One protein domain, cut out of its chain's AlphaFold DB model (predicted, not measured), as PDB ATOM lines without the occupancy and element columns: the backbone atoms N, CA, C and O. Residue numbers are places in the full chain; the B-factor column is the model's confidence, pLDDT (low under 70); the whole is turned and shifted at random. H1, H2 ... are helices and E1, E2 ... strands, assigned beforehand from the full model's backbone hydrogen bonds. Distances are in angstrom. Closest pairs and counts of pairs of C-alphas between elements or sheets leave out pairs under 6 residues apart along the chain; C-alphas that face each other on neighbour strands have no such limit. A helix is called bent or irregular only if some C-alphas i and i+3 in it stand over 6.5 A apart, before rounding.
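This is residues 11 to 113 of the 279 residues of the protein "ALP_N domain-containing protein" of Clostridiales bacterium (UniProt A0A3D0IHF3). A strongly twisted sheet of five strands wraps round the helix H1, which sits in its hollow, while the shorter helix H2 packs on the opposite face, over E5. The long, bent strand E5 joins the two ends of this arrangement: its residues 99 to 104 pair with E4 near H1, and its residues 103 to 112 run beside E3, past H2. Residues 20 to 35, with no named element, make a wide loop from the edge strand E2 to H1. The printed part has 103 residues, with elements in the order E1, E2, H1, E3, H2, E4, E5; the sheet, E2 E1 E4 E5 E3, is mixed, and the class is mixed, helices and strands. It is compact, with a radius of gyration of the C-alphas of 14.1 A and spans of 40 by 31 by 23 A.

The sheet runs, strand beside strand, E2, residues 16 to 19; E1, residues 11 to 13; E4, residues 91 to 96; E5, residues 99 to 112; and E3, residues 59 to 67. E5 and E3 are parallel, at 40 degrees, with N 65 and O 109 at 2.8 A. E4 and E5 form an antiparallel hairpin, with N 92 and O 103 at 2.8 A. E1 and E4 are antiparallel, with N 12 and O 95 at 2.8 A. E1 and E2 form another antiparallel hairpin, with N 18 and O 11 at 2.8 A. These N and O pairs are within hydrogen-bond range. E5 bends by 75 degrees at residue 106. The sheet curls round H1, residues 36 to 52; the closest C-alphas of H1 and E4 are those of Ala 46 and Tyr 96, 6.6 A apart. H2, residues 75 to 84, is on the opposite face, at a height over the sheet of 8.3 A. It lies over E5 and runs along the strands, at 11 degrees to E5 on the local plane; the closest C-alphas of the two are those of Gly 82 and Val 108, 5.6 A apart. H1 and H2 are only just apart, their closest C-alphas at 8.1 A. In both helices every O i to N i+4 pair is within hydrogen-bond range.

E1, 6.3 A long, begins at C-alpha 11, (-0.137, -55.417, 83.975), and E2 measures 10.2 A. H1 measures 24.4 A from C-alpha 36, (10.177, -50.386, 84.195), to C-alpha 52. E3 measures 25.4 A, H2 14.3 A and E4 15.3 A. E5, 33.1 A, ends at C-alpha 112, (12.359, -32.326, 93.269).

The two C-alphas farthest apart, those of Thr 73 and Gly 98, are 40.7 A apart. The printed part has no cut, and the link from E2 to H1, 16 residues, is long. Mean pLDDT of the printed part is 89.3; residues 22, 24 and 26 to 29 are under 70.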
ATOM      1  N   VAL A  11       0.105 -56.298  85.123       97.25
ATOM      2  CA  VAL A  11      -0.137 -55.417  83.975       97.25
ATOM      3  C   VAL A  11       0.218 -56.170  82.697       97.25
ATOM      4  O   VAL A  11       1.282 -56.776  82.598       97.25
ATOM      5  N   GLU A  12      -0.671 -56.126  81.716       96.38
ATOM      6  CA  GLU A  12      -0.432 -56.576  80.349       96.38
ATOM      7  C   GLU A  12      -0.273 -55.354  79.443       96.38
ATOM      8  O   GLU A  12      -1.168 -54.508  79.349       96.38
ATOM      9  N   TRP A  13       0.883 -55.252  78.792       95.31
ATOM     10  CA  TRP A  13       1.218 -54.139  77.910       95.31
ATOM     11  C   TRP A  13       2.226 -54.584  76.850       95.31
ATOM     12  O   TRP A  13       3.193 -55.273  77.172       95.31
ATOM     13  N   ASN A  14       2.021 -54.187  75.588       92.00
ATOM     14  CA  ASN A  14       2.838 -54.614  74.439       92.00
ATOM     15  C   ASN A  14       3.041 -56.141  74.378       92.00
ATOM     16  O   ASN A  14       4.179 -56.610  74.301       92.00
ATOM     17  N   ASP A  15       1.941 -56.898  74.479       90.62
ATOM     18  CA  ASP A  15       1.917 -58.368  74.421       90.62
ATOM     19  C   ASP A  15       2.809 -59.061  75.474       90.62
ATOM     20  O   ASP A  15       3.287 -60.181  75.286       90.62
ATOM     21  N   LYS A  16       3.067 -58.381  76.599       93.31
ATOM     22  CA  LYS A  16       3.875 -58.883  77.717       93.31
ATOM     23  C   LYS A  16       3.138 -58.738  79.037       93.31
ATOM     24  O   LYS A  16       2.479 -57.729  79.277       93.31
ATOM     25  N   PHE A  17       3.354 -59.705  79.929       93.94
ATOM     26  CA  PHE A  17       2.887 -59.652  81.311       93.94
ATOM     27  C   PHE A  17       3.996 -59.195  82.264       93.94
ATOM     28  O   PHE A  17       5.103 -59.754  82.295       93.94
ATOM     29  N   PHE A  18       3.656 -58.205  83.083       94.06
ATOM     30  CA  PHE A  18       4.482 -57.628  84.133       94.06
ATOM     31  C   PHE A  18       3.837 -57.882  85.493       94.06
ATOM     32  O   PHE A  18       2.625 -57.747  85.636       94.06
ATOM     33  N   VAL A  19       4.653 -58.224  86.488       92.44
ATOM     34  CA  VAL A  19       4.234 -58.449  87.880       92.44
ATOM     35  C   VAL A  19       5.129 -57.641  88.807       92.44
ATOM     36  O   VAL A  19       6.291 -57.386  88.478       92.44
ATOM     37  N   LEU A  20       4.604 -57.257  89.969       89.75
ATOM     38  CA  LEU A  20       5.413 -56.637  91.011       89.75
ATOM     39  C   LEU A  20       6.282 -57.707  91.676       89.75
ATOM     40  O   LEU A  20       5.787 -58.742  92.119       89.75
ATOM     41  N   SER A  21       7.587 -57.460  91.718       81.38
ATOM     42  CA  SER A  21       8.551 -58.328  92.386       81.38
ATOM     43  C   SER A  21       8.844 -57.793  93.788       81.38
ATOM     44  O   SER A  21       9.023 -56.581  93.934       81.38
ATOM     45  N   PRO A  22       8.960 -58.658  94.813       69.88
ATOM     46  CA  PRO A  22       9.509 -58.256  96.105       69.88
ATOM     47  C   PRO A  22      11.020 -57.978  96.017       69.88
ATOM     48  O   PRO A  22      11.588 -57.324  96.889       69.88
ATOM     49  N   HIS A  23      11.688 -58.463  94.965       70.44
ATOM     50  CA  HIS A  23      13.087 -58.156  94.703       70.44
ATOM     51  C   HIS A  23      13.223 -56.790  94.040       70.44
ATOM     52  O   HIS A  23      12.502 -56.461  93.097       70.44
ATOM     53  N   ARG A  24      14.202 -56.024  94.522       69.69
ATOM     54  CA  ARG A  24      14.556 -54.712  93.979       69.69
ATOM     55  C   ARG A  24      14.966 -54.840  92.510       69.69
ATOM     56  O   ARG A  24      15.671 -55.782  92.150       69.69
ATOM     57  N   LEU A  25      14.570 -53.865  91.695       71.12
ATOM     58  CA  LEU A  25      15.150 -53.686  90.364       71.12
ATOM     59  C   LEU A  25      16.640 -53.358  90.503       71.12
ATOM     60  O   LEU A  25      17.049 -52.692  91.460       71.12
ATOM     61  N   GLU A  26      17.446 -53.825  89.553       68.12
ATOM     62  CA  GLU A  26      18.847 -53.416  89.476       68.12
ATOM     63  C   GLU A  26      18.938 -51.901  89.269       68.12
ATOM     64  O   GLU A  26      18.132 -51.295  88.558       68.12
ATOM     65  N   THR A  27      19.915 -51.272  89.920       61.91
ATOM     66  CA  THR A  27      20.121 -49.828  89.822       61.91
ATOM     67  C   THR A  27      20.528 -49.454  88.397       61.91
ATOM     68  O   THR A  27      21.639 -49.751  87.965       61.91
ATOM     69  N   GLN A  28      19.635 -48.770  87.682       65.44
ATOM     70  CA  GLN A  28      19.922 -48.175  86.377       65.44
ATOM     71  C   GLN A  28      20.474 -46.762  86.576       65.44
ATOM     72  O   GLN A  28      19.912 -45.971  87.340       65.44
ATOM     73  N   LYS A  29      21.579 -46.444  85.890       65.75
ATOM     74  CA  LYS A  29      22.186 -45.106  85.930       65.75
ATOM     75  C   LYS A  29      21.263 -44.065  85.293       65.75
ATOM     76  O   LYS A  29      21.118 -42.972  85.830       65.75
ATOM     77  N   ASP A  30      20.613 -44.427  84.192       73.00
ATOM     78  CA  ASP A  30      19.556 -43.639  83.572       73.00
ATOM     79  C   ASP A  30      18.208 -44.352  83.759       73.00
ATOM     80  O   ASP A  30      17.961 -45.439  83.241       73.00
ATOM     81  N   LYS A  31      17.313 -43.706  84.514       70.31
ATOM     82  CA  LYS A  31      15.962 -44.201  84.819       70.31
ATOM     83  C   LYS A  31      15.048 -44.268  83.589       70.31
ATOM     84  O   LYS A  31      13.906 -44.691  83.708       70.31
ATOM     85  N   THR A  32      15.492 -43.806  82.427       80.31
ATOM     86  CA  THR A  32      14.686 -43.759  81.202       80.31
ATOM     87  C   THR A  32      15.072 -44.827  80.175       80.31
ATOM     88  O   THR A  32      14.401 -44.938  79.149       80.31
ATOM     89  N   GLU A  33      16.092 -45.648  80.464       80.94
ATOM     90  CA  GLU A  33      16.596 -46.698  79.563       80.94
ATOM     91  C   GLU A  33      15.607 -47.851  79.359       80.94
ATOM     92  O   GLU A  33      15.522 -48.422  78.269       80.94
ATOM     93  N   THR A  34      14.847 -48.198  80.396       86.31
ATOM     94  CA  THR A  34      13.892 -49.312  80.369       86.31
ATOM     95  C   THR A  34      12.456 -48.831  80.537       86.31
ATOM     96  O   THR A  34      12.180 -47.701  80.940       86.31
ATOM     97  N   ASP A  35      11.496 -49.707  80.240       88.81
ATOM     98  CA  ASP A  35      10.075 -49.425  80.453       88.81
ATOM     99  C   ASP A  35       9.620 -49.656  81.905       88.81
ATOM    100  O   ASP A  35       8.432 -49.511  82.192       88.81
ATOM    101  N   ASP A  36      10.529 -49.990  82.827       88.31
ATOM    102  CA  ASP A  36      10.177 -50.386  84.195       88.31
ATOM    103  C   ASP A  36       9.353 -49.303  84.905       88.31
ATOM    104  O   ASP A  36       8.275 -49.586  85.427       88.31
ATOM    105  N   PHE A  37       9.779 -48.035  84.858       88.25
ATOM    106  CA  PHE A  37       9.022 -46.941  85.481       88.25
ATOM    107  C   PHE A  37       7.700 -46.644  84.773       88.25
ATOM    108  O   PHE A  37       6.723 -46.283  85.432       88.25
ATOM    109  N   ARG A  38       7.627 -46.818  83.449       92.38
ATOM    110  CA  ARG A  38       6.365 -46.701  82.704       92.38
ATOM    111  C   ARG A  38       5.374 -47.784  83.137       92.38
ATOM    112  O   ARG A  38       4.214 -47.465  83.389       92.38
ATOM    113  N   VAL A  39       5.824 -49.027  83.282       94.12
ATOM    114  CA  VAL A  39       4.992 -50.144  83.750       94.12
ATOM    115  C   VAL A  39       4.579 -49.945  85.209       94.12
ATOM    116  O   VAL A  39       3.402 -50.085  85.531       94.12
ATOM    117  N   LEU A  40       5.495 -49.531  86.091       93.69
ATOM    118  CA  LEU A  40       5.166 -49.184  87.480       93.69
ATOM    119  C   LEU A  40       4.131 -48.048  87.560       93.69
ATOM    120  O   LEU A  40       3.238 -48.081  88.405       93.69
ATOM    121  N   THR A  41       4.193 -47.080  86.641       95.06
ATOM    122  CA  THR A  41       3.191 -46.008  86.531       95.06
ATOM    123  C   THR A  41       1.823 -46.553  86.111       95.06
ATOM    124  O   THR A  41       0.811 -46.099  86.632       95.06
ATOM    125  N   MET A  42       1.762 -47.559  85.230       96.75
ATOM    126  CA  MET A  42       0.501 -48.231  84.873       96.75
ATOM    127  C   MET A  42      -0.122 -48.956  86.071       96.75
ATOM    128  O   MET A  42      -1.324 -48.818  86.295       96.75
ATOM    129  N   PHE A  43       0.687 -49.663  86.873       97.00
ATOM    130  CA  PHE A  43       0.228 -50.238  88.145       97.00
ATOM    131  C   PHE A  43      -0.340 -49.153  89.068       97.00
ATOM    132  O   PHE A  43      -1.448 -49.304  89.574       97.00
ATOM    133  N   ALA A  44       0.391 -48.051  89.261       95.69
ATOM    134  CA  ALA A  44      -0.041 -46.958  90.130       95.69
ATOM    135  C   ALA A  44      -1.365 -46.332  89.660       95.69
ATOM    136  O   ALA A  44      -2.293 -46.209  90.454       95.69
ATOM    137  N   ILE A  45      -1.485 -46.012  88.366       96.12
ATOM    138  CA  ILE A  45      -2.707 -45.446  87.773       96.12
ATOM    139  C   ILE A  45      -3.893 -46.393  87.965       96.12
ATOM    140  O   ILE A  45      -4.953 -45.965  88.411       96.12
ATOM    141  N   ALA A  46      -3.737 -47.680  87.641       96.50
ATOM    142  CA  ALA A  46      -4.841 -48.627  87.762       96.50
ATOM    143  C   ALA A  46      -5.308 -48.783  89.211       96.50
ATOM    144  O   ALA A  46      -6.514 -48.787  89.452       96.50
ATOM    145  N   LYS A  47      -4.376 -48.870  90.166       96.06
ATOM    146  CA  LYS A  47      -4.689 -48.997  91.596       96.06
ATOM    147  C   LYS A  47      -5.384 -47.750  92.135       96.06
ATOM    148  O   LYS A  47      -6.390 -47.890  92.822       96.06
ATOM    149  N   GLU A  48      -4.905 -46.560  91.776       95.38
ATOM    150  CA  GLU A  48      -5.520 -45.299  92.201       95.38
ATOM    151  C   GLU A  48      -6.950 -45.170  91.661       95.38
ATOM    152  O   GLU A  48      -7.883 -44.922  92.416       95.38
ATOM    153  N   LEU A  49      -7.157 -45.458  90.372       94.81
ATOM    154  CA  LEU A  49      -8.483 -45.408  89.748       94.81
ATOM    155  C   LEU A  49      -9.437 -46.502  90.251       94.81
ATOM    156  O   LEU A  49     -10.656 -46.335  90.208       94.81
ATOM    157  N   GLN A  50      -8.918 -47.652  90.696       94.31
ATOM    158  CA  GLN A  50      -9.739 -48.656  91.379       94.31
ATOM    159  C   GLN A  50     -10.150 -48.203  92.770       94.31
ATOM    160  O   GLN A  50     -11.291 -48.445  93.154       94.31
ATOM    161  N   TYR A  51      -9.232 -47.570  93.498       94.69
ATOM    162  CA  TYR A  51      -9.478 -47.059  94.837       94.69
ATOM    163  C   TYR A  51     -10.476 -45.897  94.830       94.69
ATOM    164  O   TYR A  51     -11.372 -45.864  95.668       94.69
ATOM    165  N   SER A  52     -10.357 -44.974  93.870       93.44
ATOM    166  CA  SER A  52     -11.240 -43.808  93.771       93.44
ATOM    167  C   SER A  52     -12.594 -44.115  93.120       93.44
ATOM    168  O   SER A  52     -13.552 -43.379  93.321       93.44
ATOM    169  N   HIS A  53     -12.694 -45.226  92.382       92.25
ATOM    170  CA  HIS A  53     -13.857 -45.607  91.572       92.25
ATOM    171  C   HIS A  53     -14.191 -44.644  90.414       92.25
ATOM    172  O   HIS A  53     -15.283 -44.730  89.854       92.25
ATOM    173  N   ASP A  54     -13.235 -43.821  89.970       90.69
ATOM    174  CA  ASP A  54     -13.459 -42.761  88.967       90.69
ATOM    175  C   ASP A  54     -12.948 -43.110  87.558       90.69
ATOM    176  O   ASP A  54     -12.634 -42.231  86.753       90.69
ATOM    177  N   TYR A  55     -12.789 -44.398  87.239       93.38
ATOM    178  CA  TYR A  55     -12.297 -44.769  85.913       93.38
ATOM    179  C   TYR A  55     -13.339 -44.510  84.818       93.38
ATOM    180  O   TYR A  55     -14.368 -45.186  84.761       93.38
ATOM    181  N   GLU A  56     -12.978 -43.649  83.868       91.69
ATOM    182  CA  GLU A  56     -13.685 -43.465  82.601       91.69
ATOM    183  C   GLU A  56     -12.763 -43.769  81.401       91.69
ATOM    184  O   GLU A  56     -11.586 -43.377  81.391       91.69
ATOM    185  N   PRO A  57     -13.255 -44.456  80.350       87.88
ATOM    186  CA  PRO A  57     -12.475 -44.682  79.139       87.88
ATOM    187  C   PRO A  57     -12.002 -43.373  78.497       87.88
ATOM    188  O   PRO A  57     -12.803 -42.488  78.214       87.88
ATOM    189  N   ASN A  58     -10.705 -43.293  78.185       87.62
ATOM    190  CA  ASN A  58     -10.040 -42.118  77.610       87.62
ATOM    191  C   ASN A  58      -9.979 -40.890  78.531       87.62
ATOM    192  O   ASN A  58      -9.739 -39.788  78.034       87.62
ATOM    193  N   MET A  59     -10.139 -41.062  79.849       94.75
ATOM    194  CA  MET A  59      -9.974 -39.957  80.793       94.75
ATOM    195  C   MET A  59      -8.591 -39.302  80.671       94.75
ATOM    196  O   MET A  59      -7.582 -39.968  80.400       94.75
ATOM    197  N   GLU A  60      -8.546 -37.993  80.893       95.12
ATOM    198  CA  GLU A  60      -7.301 -37.233  80.918       95.12
ATOM    199  C   GLU A  60      -6.775 -37.100  82.348       95.12
ATOM    200  O   GLU A  60      -7.517 -36.735  83.256       95.12
ATOM    201  N   ILE A  61      -5.482 -37.360  82.543       94.19
ATOM    202  CA  ILE A  61      -4.809 -37.187  83.834       94.19
ATOM    203  C   ILE A  61      -3.614 -36.240  83.719       94.19
ATOM    204  O   ILE A  61      -2.904 -36.203  82.706       94.19
ATOM    205  N   GLY A  62      -3.356 -35.501  84.796       94.31
ATOM    206  CA  GLY A  62      -2.045 -34.916  85.061       94.31
ATOM    207  C   GLY A  62      -1.181 -35.928  85.809       94.31
ATOM    208  O   GLY A  62      -1.650 -36.552  86.754       94.31
ATOM    209  N   LEU A  63       0.071 -36.096  85.391       95.31
ATOM    210  CA  LEU A  63       1.018 -36.992  86.044       95.31
ATOM    211  C   LEU A  63       2.093 -36.167  86.754       95.31
ATOM    212  O   LEU A  63       2.860 -35.466  86.096       95.31
ATOM    213  N   ALA A  64       2.181 -36.267  88.080       95.06
ATOM    214  CA  ALA A  64       3.293 -35.704  88.835       95.06
ATOM    215  C   ALA A  64       4.303 -36.788  89.216       95.06
ATOM    216  O   ALA A  64       3.931 -37.831  89.748       95.06
ATOM    217  N   VAL A  65       5.583 -36.533  88.955       93.06
ATOM    218  CA  VAL A  65       6.681 -37.471  89.210       93.06
ATOM    219  C   VAL A  65       7.835 -36.785  89.929       93.06
ATOM    220  O   VAL A  65       8.058 -35.582  89.785       93.06
ATOM    221  N   GLY A  66       8.582 -37.576  90.693       89.12
ATOM    222  CA  GLY A  66       9.760 -37.126  91.422       89.12
ATOM    223  C   GLY A  66      11.058 -37.409  90.679       89.12
ATOM    224  O   GLY A  66      11.224 -38.494  90.120       89.12
ATOM    225  N   LEU A  67      11.998 -36.467  90.736       85.75
ATOM    226  CA  LEU A  67      13.386 -36.663  90.327       85.75
ATOM    227  C   LEU A  67      14.321 -36.239  91.481       85.75
ATOM    228  O   LEU A  67      14.030 -35.219  92.117       85.75
ATOM    229  N   PRO A  68      15.403 -36.989  91.782       81.69
ATOM    230  CA  PRO A  68      16.392 -36.563  92.769       81.69
ATOM    231  C   PRO A  68      16.902 -35.155  92.439       81.69
ATOM    232  O   PRO A  68      17.154 -34.875  91.261       81.69
ATOM    233  N   PRO A  69      17.076 -34.261  93.426       81.19
ATOM    234  CA  PRO A  69      17.466 -32.877  93.168       81.19
ATOM    235  C   PRO A  69      18.778 -32.718  92.396       81.19
ATOM    236  O   PRO A  69      18.914 -31.780  91.614       81.19
ATOM    237  N   GLU A  70      19.732 -33.632  92.579       78.38
ATOM    238  CA  GLU A  70      21.010 -33.602  91.856       78.38
ATOM    239  C   GLU A  70      20.865 -33.911  90.360       78.38
ATOM    240  O   GLU A  70      21.717 -33.515  89.580       78.38
ATOM    241  N   HIS A  71      19.789 -34.588  89.948       79.56
ATOM    242  CA  HIS A  71      19.467 -34.848  88.540       79.56
ATOM    243  C   HIS A  71      18.594 -33.733  87.935       79.56
ATOM    244  O   HIS A  71      18.142 -33.835  86.797       79.56
ATOM    245  N   MET A  72      18.312 -32.677  88.702       80.88
ATOM    246  CA  MET A  72      17.594 -31.485  88.251       80.88
ATOM    247  C   MET A  72      18.573 -30.331  88.006       80.88
ATOM    248  O   MET A  72      18.352 -29.215  88.483       80.88
ATOM    249  N   THR A  73      19.675 -30.587  87.291       76.31
ATOM    250  CA  THR A  73      20.712 -29.565  87.058       76.31
ATOM    251  C   THR A  73      20.346 -28.606  85.930       76.31
ATOM    252  O   THR A  73      20.799 -27.461  85.920       76.31
ATOM    253  N   SER A  74      19.480 -29.034  85.005       82.75
ATOM    254  CA  SER A  74      18.999 -28.208  83.897       82.75
ATOM    255  C   SER A  74      17.529 -28.459  83.558       82.75
ATOM    256  O   SER A  74      16.988 -29.547  83.760       82.75
ATOM    257  N   GLU A  75      16.878 -27.464  82.948       85.56
ATOM    258  CA  GLU A  75      15.528 -27.632  82.391       85.56
ATOM    259  C   GLU A  75      15.467 -28.750  81.339       85.56
ATOM    260  O   GLU A  75      14.428 -29.392  81.174       85.56
ATOM    261  N   GLN A  76      16.576 -29.008  80.638       86.44
ATOM    262  CA  GLN A  76      16.663 -30.057  79.629       86.44
ATOM    263  C   GLN A  76      16.554 -31.455  80.245       86.44
ATOM    264  O   GLN A  76      15.798 -32.271  79.722       86.44
ATOM    265  N   GLU A  77      17.239 -31.726  81.359       84.56
ATOM    266  CA  GLU A  77      17.150 -33.010  82.076       84.56
ATOM    267  C   GLU A  77      15.746 -33.238  82.636       84.56
ATOM    268  O   GLU A  77      15.141 -34.292  82.429       84.56
ATOM    269  N   VAL A  78      15.176 -32.204  83.260       88.56
ATOM    270  CA  VAL A  78      13.805 -32.233  83.783       88.56
ATOM    271  C   VAL A  78      12.810 -32.525  82.655       88.56
ATOM    272  O   VAL A  78      11.914 -33.362  82.800       88.56
ATOM    273  N   LYS A  79      12.982 -31.880  81.495       89.75
ATOM    274  CA  LYS A  79      12.147 -32.118  80.314       89.75
ATOM    275  C   LYS A  79      12.355 -33.516  79.735       89.75
ATOM    276  O   LYS A  79      11.368 -34.124  79.324       89.75
ATOM    277  N   ALA A  80      13.584 -34.025  79.693       88.62
ATOM    278  CA  ALA A  80      13.882 -35.369  79.205       88.62
ATOM    279  C   ALA A  80      13.182 -36.429  80.067       88.62
ATOM    280  O   ALA A  80      12.432 -37.252  79.537       88.62
ATOM    281  N   PHE A  81      13.307 -36.323  81.394       89.88
ATOM    282  CA  PHE A  81      12.631 -37.217  82.331       89.88
ATOM    283  C   PHE A  81      11.101 -37.119  82.233       89.88
ATOM    284  O   PHE A  81      10.413 -38.133  82.174       89.88
ATOM    285  N   GLY A  82      10.540 -35.912  82.126       93.00
ATOM    286  CA  GLY A  82       9.098 -35.753  81.902       93.00
ATOM    287  C   GLY A  82       8.635 -36.346  80.563       93.00
ATOM    288  O   GLY A  82       7.569 -36.960  80.475       93.00
ATOM    289  N   SER A  83       9.453 -36.208  79.516       93.00
ATOM    290  CA  SER A  83       9.145 -36.712  78.174       93.00
ATOM    291  C   SER A  83       9.144 -38.237  78.113       93.00
ATOM    292  O   SER A  83       8.352 -38.786  77.353       93.00
ATOM    293  N   TYR A  84       9.930 -38.931  78.942       93.44
ATOM    294  CA  TYR A  84       9.924 -40.398  79.035       93.44
ATOM    295  C   TYR A  84       8.503 -40.970  79.191       93.44
ATOM    296  O   TYR A  84       8.086 -41.843  78.423       93.44
ATOM    297  N   PHE A  85       7.688 -40.398  80.083       94.12
ATOM    298  CA  PHE A  85       6.315 -40.859  80.330       94.12
ATOM    299  C   PHE A  85       5.367 -40.649  79.141       94.12
ATOM    300  O   PHE A  85       4.325 -41.297  79.058       94.12
ATOM    301  N   THR A  86       5.753 -39.826  78.161       93.88
ATOM    302  CA  THR A  86       4.967 -39.541  76.944       93.88
ATOM    303  C   THR A  86       5.668 -39.936  75.637       93.88
ATOM    304  O   THR A  86       5.098 -39.773  74.561       93.88
ATOM    305  N   SER A  87       6.878 -40.507  75.709       91.56
ATOM    306  CA  SER A  87       7.724 -40.821  74.545       91.56
ATOM    307  C   SER A  87       7.128 -41.861  73.593       91.56
ATOM    308  O   SER A  87       7.405 -41.823  72.399       91.56
ATOM    309  N   LYS A  88       6.273 -42.758  74.099       90.19
ATOM    310  CA  LYS A  88       5.549 -43.784  73.324       90.19
ATOM    311  C   LYS A  88       4.103 -43.373  73.023       90.19
ATOM    312  O   LYS A  88       3.242 -44.221  72.821       90.19
ATOM    313  N   GLY A  89       3.838 -42.068  73.025       91.69
ATOM    314  CA  GLY A  89       2.499 -41.498  72.960       91.69
ATOM    315  C   GLY A  89       1.983 -41.075  74.336       91.69
ATOM    316  O   GLY A  89       2.471 -41.508  75.381       91.69
ATOM    317  N   ARG A  90       0.990 -40.180  74.326       93.94
ATOM    318  CA  ARG A  90       0.343 -39.666  75.544       93.94
ATOM    319  C   ARG A  90      -0.774 -40.570  76.058       93.94
ATOM    320  O   ARG A  90      -1.137 -40.458  77.220       93.94
ATOM    321  N   THR A  91      -1.317 -41.438  75.213       95.44
ATOM    322  CA  THR A  91      -2.344 -42.401  75.610       95.44
ATOM    323  C   THR A  91      -1.676 -43.686  76.078       95.44
ATOM    324  O   THR A  91      -0.943 -44.320  75.322       95.44
ATOM    325  N   LEU A  92      -1.932 -44.062  77.327       95.06
ATOM    326  CA  LEU A  92      -1.576 -45.352  77.895       95.06
ATOM    327  C   LEU A  92      -2.752 -46.313  77.730       95.06
ATOM    328  O   LEU A  92      -3.809 -46.091  78.320       95.06
ATOM    329  N   SER A  93      -2.537 -47.385  76.971       95.75
ATOM    330  CA  SER A  93      -3.490 -48.486  76.811       95.75
ATOM    331  C   SER A  93      -2.868 -49.773  77.338       95.75
ATOM    332  O   SER A  93      -1.821 -50.187  76.844       95.75
ATOM    333  N   PHE A  94      -3.477 -50.378  78.355       96.81
ATOM    334  CA  PHE A  94      -2.967 -51.574  79.033       96.81
ATOM    335  C   PHE A  94      -4.108 -52.329  79.726       96.81
ATOM    336  O   PHE A  94      -5.149 -51.736  80.008       96.81
ATOM    337  N   ASN A  95      -3.918 -53.615  80.037       96.94
ATOM    338  CA  ASN A  95      -4.834 -54.337  80.924       96.94
ATOM    339  C   ASN A  95      -4.211 -54.471  82.309       96.94
ATOM    340  O   ASN A  95      -3.047 -54.836  82.438       96.94
ATOM    341  N   TYR A  96      -5.000 -54.239  83.350       96.69
ATOM    342  CA  TYR A  96      -4.615 -54.518  84.727       96.69
ATOM    343  C   TYR A  96      -5.533 -55.603  85.282       96.69
ATOM    344  O   TYR A  96      -6.750 -55.422  85.343       96.69
ATOM    345  N   CYS A  97      -4.962 -56.765  85.609       95.00
ATOM    346  CA  CYS A  97      -5.703 -57.952  86.049       95.00
ATOM    347  C   CYS A  97      -6.884 -58.326  85.121       95.00
ATOM    348  O   CYS A  97      -7.944 -58.750  85.576       95.00
ATOM    349  N   GLY A  98      -6.713 -58.136  83.807       93.06
ATOM    350  CA  GLY A  98      -7.731 -58.414  82.786       93.06
ATOM    351  C   GLY A  98      -8.767 -57.303  82.569       93.06
ATOM    352  O   GLY A  98      -9.584 -57.420  81.661       93.06
ATOM    353  N   LYS A  99      -8.730 -56.216  83.350       94.56
ATOM    354  CA  LYS A  99      -9.556 -55.025  83.117       94.56
ATOM    355  C   LYS A  99      -8.812 -54.048  82.194       94.56
ATOM    356  O   LYS A  99      -7.686 -53.679  82.531       94.56
ATOM    357  N   PRO A 100      -9.407 -53.610  81.071       95.56
ATOM    358  CA  PRO A 100      -8.766 -52.659  80.172       95.56
ATOM    359  C   PRO A 100      -8.770 -51.247  80.760       95.56
ATOM    360  O   PRO A 100      -9.775 -50.791  81.308       95.56
ATOM    361  N   TYR A 101      -7.646 -50.556  80.600       97.00
ATOM    362  CA  TYR A 101      -7.468 -49.145  80.907       97.00
ATOM    363  C   TYR A 101      -7.004 -48.408  79.653       97.00
ATOM    364  O   TYR A 101      -6.159 -48.876  78.889       97.00
ATOM    365  N   THR A 102      -7.565 -47.224  79.440       96.75
ATOM    366  CA  THR A 102      -7.127 -46.276  78.412       96.75
ATOM    367  C   THR A 102      -7.165 -44.892  79.023       96.75
ATOM    368  O   THR A 102      -8.246 -44.382  79.315       96.75
ATOM    369  N   VAL A 103      -5.986 -44.327  79.270       96.44
ATOM    370  CA  VAL A 103      -5.804 -43.075  80.009       96.44
ATOM    371  C   VAL A 103      -4.877 -42.164  79.218       96.44
ATOM    372  O   VAL A 103      -3.815 -42.592  78.766       96.44
ATOM    373  N   LYS A 104      -5.248 -40.897  79.044       96.69
ATOM    374  CA  LYS A 104      -4.438 -39.904  78.336       96.69
ATOM    375  C   LYS A 104      -3.686 -39.028  79.335       96.69
ATOM    376  O   LYS A 104      -4.281 -38.299  80.117       96.69
ATOM    377  N   ILE A 105      -2.360 -39.046  79.274       95.88
ATOM    378  CA  ILE A 105      -1.505 -38.136  80.039       95.88
ATOM    379  C   ILE A 105      -1.547 -36.763  79.362       95.88
ATOM    380  O   ILE A 105      -0.896 -36.529  78.338       95.88
ATOM    381  N   ALA A 106      -2.318 -35.840  79.932       94.00
ATOM    382  CA  ALA A 106      -2.429 -34.474  79.433       94.00
ATOM    383  C   ALA A 106      -1.113 -33.710  79.630       94.00
ATOM    384  O   ALA A 106      -0.632 -33.027  78.718       94.00
ATOM    385  N   LYS A 107      -0.509 -33.863  80.815       92.00
ATOM    386  CA  LYS A 107       0.719 -33.173  81.208       92.00
ATOM    387  C   LYS A 107       1.513 -33.988  82.219       92.00
ATOM    388  O   LYS A 107       0.929 -34.656  83.067       92.00
ATOM    389  N   VAL A 108       2.837 -33.876  82.142       94.69
ATOM    390  CA  VAL A 108       3.762 -34.425  83.134       94.69
ATOM    391  C   VAL A 108       4.430 -33.271  83.869       94.69
ATOM    392  O   VAL A 108       4.965 -32.354  83.242       94.69
ATOM    393  N   HIS A 109       4.389 -33.313  85.193       93.75
ATOM    394  CA  HIS A 109       5.073 -32.388  86.078       93.75
ATOM    395  C   HIS A 109       6.171 -33.127  86.830       93.75
ATOM    396  O   HIS A 109       5.909 -34.111  87.508       93.75
ATOM    397  N   VAL A 110       7.402 -32.640  86.709       93.00
ATOM    398  CA  VAL A 110       8.554 -33.193  87.419       93.00
ATOM    399  C   VAL A 110       8.886 -32.274  88.587       93.00
ATOM    400  O   VAL A 110       9.022 -31.060  88.406       93.00
ATOM    401  N   TYR A 111       9.006 -32.849  89.776       90.81
ATOM    402  CA  TYR A 111       9.288 -32.140  91.017       90.81
ATOM    403  C   TYR A 111      10.518 -32.729  91.711       90.81
ATOM    404  O   TYR A 111      10.795 -33.923  91.600       90.81
ATOM    405  N   ALA A 112      11.234 -31.887  92.453       87.62
ATOM    406  CA  ALA A 112      12.359 -32.326  93.269       87.62
ATOM    407  C   ALA A 112      11.869 -33.240  94.400       87.62
ATOM    408  O   ALA A 112      10.956 -32.877  95.153       87.62
ATOM    409  N   GLN A 113      12.473 -34.424  94.503       86.81
ATOM    410  CA  GLN A 113      12.309 -35.312  95.655       86.81
ATOM    411  C   GLN A 113      12.781 -34.611  96.935       86.81
ATOM    412  O   GLN A 113      13.618 -33.707  96.897       86.81
TER     413      GLN A 113